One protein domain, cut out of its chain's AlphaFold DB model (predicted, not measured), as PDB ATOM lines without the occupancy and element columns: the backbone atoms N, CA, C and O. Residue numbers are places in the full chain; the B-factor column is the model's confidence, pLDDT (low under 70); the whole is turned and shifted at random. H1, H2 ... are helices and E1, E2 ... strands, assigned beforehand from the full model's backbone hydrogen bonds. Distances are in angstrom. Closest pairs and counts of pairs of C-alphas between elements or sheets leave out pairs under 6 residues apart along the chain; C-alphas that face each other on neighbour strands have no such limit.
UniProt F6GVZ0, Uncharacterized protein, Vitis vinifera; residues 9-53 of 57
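This is residues 9 to 53 of the 57 residues of an uncharacterized protein of Vitis vinifera (UniProt F6GVZ0). A small two-stranded hairpin, E1 and E2, makes one end of a long, thin model, and a single helix, H1, makes the other, away from the hairpin, with residues 33 to 42 as the winding link between them. The first printed residues fold back along E1, where residues 9 to 10 make a short antiparallel pairing with residues 20 to 21, while residues 47 to 53, in H1, stick out free. The printed part has 45 residues with two named strands and one named helix, in the order E1, E2, H1; the sheet is E1 - E2, antiparallel. The class is mixed, helices and strands, with under half of the residues in named elements. The whole is loose, with a radius of gyration of the C-alphas of 13.0 A, and a rod that spans 42 by 18 by 17 A.

E1 is residues 18 to 22, 13.3 A from first to last C-alpha, and begins with C-alpha 18 at (6.915, 29.539, 0.727). E2 is residues 28 to 32, 13.2 A long by the same measure, and ends with C-alpha 32 at (7.587, 30.426, -3.767). H1 is residues 43 to 53, 16.5 A from first to last C-alpha, and ends with C-alpha 53 at (0.673, 53.949, 1.176).

E1 and E2 are a hairpin, antiparallel neighbours with 158 degrees between their N-to-C directions. The link between them is tight, 5 residues. The C-alphas of Gln 20 and Gln 30 face each other at 4.4 A. N 31 and O 19 are within hydrogen-bond range at 2.8 A, and N 21 and O 29 at 2.9 A. Residues 9 to 10 are paired, antiparallel, with residues 20 to 21 of E1. A short link of 10 residues, 33 to 42, joins E2 to H1. H1 and E1 are apart. Residues 47 to 53, which belong to H1, stand free. In H1, 5 of 7 O i to N i+4 pairs are within hydrogen-bond range.

The two C-alphas farthest apart are those of Asp 25 and Ala 52, 42.1 A. The C-alphas of the first and last printed residues, Val 9 and Ser 53, are 29.9 A apart. The printed part has no cut, and neither link between named elements is long. The mean pLDDT of the printed part is 76.2. It is under 70 at residue 13 and at residues 39 to 53; the mean is 58 in H1 and 90 in each of E1 and E2.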
ATOM      1  N   VAL A   9      -3.080  23.310   2.983       85.94
ATOM      2  CA  VAL A   9      -1.906  24.160   2.801       85.94
ATOM      3  C   VAL A   9      -0.985  23.964   4.001       85.94
ATOM      4  O   VAL A   9      -1.435  24.035   5.143       85.94
ATOM      5  N   ASP A  10       0.286  23.697   3.729       87.56
ATOM      6  CA  ASP A  10       1.355  23.516   4.707       87.56
ATOM      7  C   ASP A  10       2.365  24.669   4.587       87.56
ATOM      8  O   ASP A  10       2.661  25.151   3.486       87.56
ATOM      9  N   PHE A  11       2.854  25.137   5.733       84.62
ATOM     10  CA  PHE A  11       3.795  26.244   5.834       84.62
ATOM     11  C   PHE A  11       5.128  25.692   6.328       84.62
ATOM     12  O   PHE A  11       5.248  25.303   7.489       84.62
ATOM     13  N   GLU A  12       6.151  25.706   5.474       79.69
ATOM     14  CA  GLU A  12       7.488  25.317   5.912       79.69
ATOM     15  C   GLU A  12       8.035  26.358   6.899       79.69
ATOM     16  O   GLU A  12       8.287  27.516   6.549       79.69
ATOM     17  N   SER A  13       8.275  25.945   8.144       68.00
ATOM     18  CA  SER A  13       8.868  26.808   9.176       68.00
ATOM     19  C   SER A  13      10.241  27.353   8.775       68.00
ATOM     20  O   SER A  13      10.633  28.421   9.230       68.00
ATOM     21  N   SER A  14      10.961  26.634   7.911       75.19
ATOM     22  CA  SER A  14      12.268  27.004   7.360       75.19
ATOM     23  C   SER A  14      12.197  28.103   6.292       75.19
ATOM     24  O   SER A  14      13.223  28.713   5.992       75.19
ATOM     25  N   ARG A  15      11.027  28.340   5.677       71.50
ATOM     26  CA  ARG A  15      10.891  29.171   4.470       71.50
ATOM     27  C   ARG A  15       9.668  30.074   4.582       71.50
ATOM     28  O   ARG A  15       8.543  29.702   4.270       71.50
ATOM     29  N   GLU A  16       9.924  31.289   5.049       75.38
ATOM     30  CA  GLU A  16       8.938  32.321   5.404       75.38
ATOM     31  C   GLU A  16       7.997  32.670   4.242       75.38
ATOM     32  O   GLU A  16       6.804  32.857   4.451       75.38
ATOM     33  N   ASN A  17       8.529  32.660   3.017       84.25
ATOM     34  CA  ASN A  17       7.852  33.092   1.790       84.25
ATOM     35  C   ASN A  17       7.390  31.928   0.904       84.25
ATOM     36  O   ASN A  17       7.198  32.077  -0.305       84.25
ATOM     37  N   GLU A  18       7.253  30.737   1.483       87.94
ATOM     38  CA  GLU A  18       6.915  29.539   0.727       87.94
ATOM     39  C   GLU A  18       5.707  28.820   1.308       87.94
ATOM     40  O   GLU A  18       5.507  28.742   2.521       87.94
ATOM     41  N   LEU A  19       4.886  28.304   0.395       89.81
ATOM     42  CA  LEU A  19       3.659  27.578   0.686       89.81
ATOM     43  C   LEU A  19       3.686  26.244  -0.035       89.81
ATOM     44  O   LEU A  19       4.040  26.167  -1.213       89.81
ATOM     45  N   GLN A  20       3.251  25.198   0.650       90.25
ATOM     46  CA  GLN A  20       3.098  23.884   0.058       90.25
ATOM     47  C   GLN A  20       1.623  23.505   0.007       90.25
ATOM     48  O   GLN A  20       0.922  23.530   1.010       90.25
ATOM     49  N   ILE A  21       1.141  23.135  -1.176       90.25
ATOM     50  CA  ILE A  21      -0.226  22.647  -1.359       90.25
ATOM     51  C   ILE A  21      -0.182  21.128  -1.438       90.25
ATOM     52  O   ILE A  21       0.565  20.567  -2.246       90.25
ATOM     53  N   ILE A  22      -0.988  20.470  -0.608       90.19
ATOM     54  CA  ILE A  22      -1.185  19.023  -0.650       90.19
ATOM     55  C   ILE A  22      -2.416  18.761  -1.510       90.19
ATOM     56  O   ILE A  22      -3.554  19.053  -1.134       90.19
ATOM     57  N   CYS A  23      -2.170  18.238  -2.703       86.81
ATOM     58  CA  CYS A  23      -3.216  17.855  -3.629       86.81
ATOM     59  C   CYS A  23      -3.864  16.531  -3.190       86.81
ATOM     60  O   CYS A  23      -3.300  15.757  -2.413       86.81
ATOM     61  N   SER A  24      -5.067  16.250  -3.693       85.31
ATOM     62  CA  SER A  24      -5.821  15.038  -3.338       85.31
ATOM     63  C   SER A  24      -5.106  13.740  -3.733       85.31
ATOM     64  O   SER A  24      -5.331  12.703  -3.121       85.31
ATOM     65  N   ASP A  25      -4.207  13.799  -4.716       89.00
ATOM     66  CA  ASP A  25      -3.309  12.720  -5.141       89.00
ATOM     67  C   ASP A  25      -2.077  12.558  -4.229       89.00
ATOM     68  O   ASP A  25      -1.131  11.857  -4.576       89.00
ATOM     69  N   SER A  26      -2.068  13.195  -3.049       84.62
ATOM     70  CA  SER A  26      -0.938  13.259  -2.103       84.62
ATOM     71  C   SER A  26       0.319  13.941  -2.653       84.62
ATOM     72  O   SER A  26       1.338  14.014  -1.963       84.62
ATOM     73  N   SER A  27       0.256  14.478  -3.874       88.75
ATOM     74  CA  SER A  27       1.322  15.299  -4.429       88.75
ATOM     75  C   SER A  27       1.447  16.578  -3.620       88.75
ATOM     76  O   SER A  27       0.460  17.261  -3.338       88.75
ATOM     77  N   LYS A  28       2.682  16.906  -3.250       89.75
ATOM     78  CA  LYS A  28       3.003  18.156  -2.581       89.75
ATOM     79  C   LYS A  28       3.625  19.107  -3.586       89.75
ATOM     80  O   LYS A  28       4.647  18.789  -4.193       89.75
ATOM     81  N   LYS A  29       3.025  20.280  -3.756       90.44
ATOM     82  CA  LYS A  29       3.523  21.316  -4.664       90.44
ATOM     83  C   LYS A  29       3.993  22.506  -3.855       90.44
ATOM     84  O   LYS A  29       3.194  23.120  -3.157       90.44
ATOM     85  N   GLN A  30       5.285  22.795  -3.940       90.25
ATOM     86  CA  GLN A  30       5.898  23.941  -3.282       90.25
ATOM     87  C   GLN A  30       5.858  25.142  -4.216       90.25
ATOM     88  O   GLN A  30       6.271  25.062  -5.374       90.25
ATOM     89  N   PHE A  31       5.352  26.247  -3.693       88.88
ATOM     90  CA  PHE A  31       5.244  27.517  -4.376       88.88
ATOM     91  C   PHE A  31       6.037  28.544  -3.588       88.88
ATOM     92  O   PHE A  31       5.903  28.658  -2.369       88.88
ATOM     93  N   LYS A  32       6.869  29.287  -4.310       90.44
ATOM     94  CA  LYS A  32       7.587  30.426  -3.767       90.44
ATOM     95  C   LYS A  32       6.830  31.683  -4.152       90.44
ATOM     96  O   LYS A  32       6.568  31.899  -5.333       90.44
ATOM     97  N   PHE A  33       6.509  32.481  -3.153       86.88
ATOM     98  CA  PHE A  33       5.925  33.798  -3.326       86.88
ATOM     99  C   PHE A  33       6.938  34.838  -2.864       86.88
ATOM    100  O   PHE A  33       7.920  34.511  -2.199       86.88
ATOM    101  N   ASP A  34       6.711  36.092  -3.224       84.44
ATOM    102  CA  ASP A  34       7.500  37.193  -2.676       84.44
ATOM    103  C   ASP A  34       7.147  37.431  -1.200       84.44
ATOM    104  O   ASP A  34       8.033  37.727  -0.409       84.44
ATOM    105  N   HIS A  35       5.879  37.219  -0.822       81.00
ATOM    106  CA  HIS A  35       5.383  37.294   0.554       81.00
ATOM    107  C   HIS A  35       4.269  36.269   0.809       81.00
ATOM    108  O   HIS A  35       3.399  36.059  -0.039       81.00
ATOM    109  N   VAL A  36       4.263  35.666   2.001       81.94
ATOM    110  CA  VAL A  36       3.233  34.717   2.450       81.94
ATOM    111  C   VAL A  36       2.664  35.163   3.791       81.94
ATOM    112  O   VAL A  36       3.375  35.211   4.790       81.94
ATOM    113  N   PHE A  37       1.356  35.420   3.833       78.31
ATOM    114  CA  PHE A  37       0.648  35.727   5.079       78.31
ATOM    115  C   PHE A  37       0.183  34.435   5.728       78.31
ATOM    116  O   PHE A  37      -0.544  33.644   5.121       78.31
ATOM    117  N   ARG A  38       0.638  34.198   6.956       76.44
ATOM    118  CA  ARG A  38       0.358  32.961   7.681       76.44
ATOM    119  C   ARG A  38      -0.880  33.142   8.553       76.44
ATOM    120  O   ARG A  38      -1.107  34.227   9.086       76.44
ATOM    121  N   PRO A  39      -1.693  32.098   8.754       69.69
ATOM    122  CA  PRO A  39      -2.759  32.155   9.742       69.69
ATOM    123  C   PRO A  39      -2.121  32.341  11.127       69.69
ATOM    124  O   PRO A  39      -1.477  31.433  11.642       69.69
ATOM    125  N   GLY A  40      -2.247  33.546  11.689       65.44
ATOM    126  CA  GLY A  40      -1.604  33.943  12.945       65.44
ATOM    127  C   GLY A  40      -0.396  34.876  12.801       65.44
ATOM    128  O   GLY A  40       0.103  35.327  13.825       65.44
ATOM    129  N   SER A  41       0.062  35.205  11.583       65.19
ATOM    130  CA  SER A  41       0.896  36.403  11.403       65.19
ATOM    131  C   SER A  41       0.043  37.627  11.701       65.19
ATOM    132  O   SER A  41      -1.135  37.630  11.326       65.19
ATOM    133  N   ASP A  42       0.619  38.637  12.352       61.41
ATOM    134  CA  ASP A  42      -0.069  39.874  12.705       61.41
ATOM    135  C   ASP A  42      -0.813  40.414  11.478       61.41
ATOM    136  O   ASP A  42      -0.223  40.912  10.519       61.41
ATOM    137  N   GLN A  43      -2.144  40.273  11.477       55.31
ATOM    138  CA  GLN A  43      -3.000  40.772  10.395       55.31
ATOM    139  C   GLN A  43      -2.842  42.294  10.229       55.31
ATOM    140  O   GLN A  43      -3.171  42.840   9.176       55.31
ATOM    141  N   GLU A  44      -2.270  42.955  11.239       53.25
ATOM    142  CA  GLU A  44      -1.848  44.349  11.228       53.25
ATOM    143  C   GLU A  44      -0.776  44.654  10.166       53.25
ATOM    144  O   GLU A  44      -0.825  45.722   9.571       53.25
ATOM    145  N   GLU A  45       0.118  43.721   9.816       57.59
ATOM    146  CA  GLU A  45       1.099  43.947   8.739       57.59
ATOM    147  C   GLU A  45       0.412  44.023   7.365       57.59
ATOM    148  O   GLU A  45       0.804  44.797   6.490       57.59
ATOM    149  N   THR A  46      -0.648  43.232   7.171       57.19
ATOM    150  CA  THR A  46      -1.373  43.173   5.895       57.19
ATOM    151  C   THR A  46      -2.296  44.365   5.688       57.19
ATOM    152  O   THR A  46      -2.402  44.856   4.567       57.19
ATOM    153  N   LEU A  47      -2.930  44.838   6.760       59.47
ATOM    154  CA  LEU A  47      -3.782  46.028   6.744       59.47
ATOM    155  C   LEU A  47      -2.953  47.324   6.803       59.47
ATOM    156  O   LEU A  47      -3.260  48.281   6.099       59.47
ATOM    157  N   GLY A  48      -1.869  47.349   7.582       56.47
ATOM    158  CA  GLY A  48      -1.008  48.517   7.768       56.47
ATOM    159  C   GLY A  48      -0.247  48.931   6.509       56.47
ATOM    160  O   GLY A  48      -0.122  50.122   6.252       56.47
ATOM    161  N   ARG A  49       0.201  47.986   5.669       59.25
ATOM    162  CA  ARG A  49       0.884  48.330   4.403       59.25
ATOM    163  C   ARG A  49      -0.010  49.018   3.366       59.25
ATOM    164  O   ARG A  49       0.494  49.798   2.562       59.25
ATOM    165  N   GLU A  50      -1.311  48.723   3.375       60.84
ATOM    166  CA  GLU A  50      -2.289  49.355   2.479       60.84
ATOM    167  C   GLU A  50      -2.594  50.773   2.984       60.84
ATOM    168  O   GLU A  50      -2.530  51.730   2.221       60.84
ATOM    169  N   LEU A  51      -2.810  50.932   4.296       57.38
ATOM    170  CA  LEU A  51      -3.098  52.235   4.909       57.38
ATOM    171  C   LEU A  51      -1.875  53.171   4.975       57.38
ATOM    172  O   LEU A  51      -2.044  54.385   4.971       57.38
ATOM    173  N   ALA A  52      -0.648  52.638   5.001       59.03
ATOM    174  CA  ALA A  52       0.583  53.436   5.011       59.03
ATOM    175  C   ALA A  52       1.016  53.935   3.620       59.03
ATOM    176  O   ALA A  52       1.914  54.770   3.531       59.03
ATOM    177  N   SER A  53       0.398  53.451   2.534       57.62
ATOM    178  CA  SER A  53       0.673  53.949   1.176       57.62
ATOM    179  C   SER A  53      -0.145  55.199   0.812       57.62
ATOM    180  O   SER A  53       0.049  55.750  -0.271       57.62
TER     181      SER A  53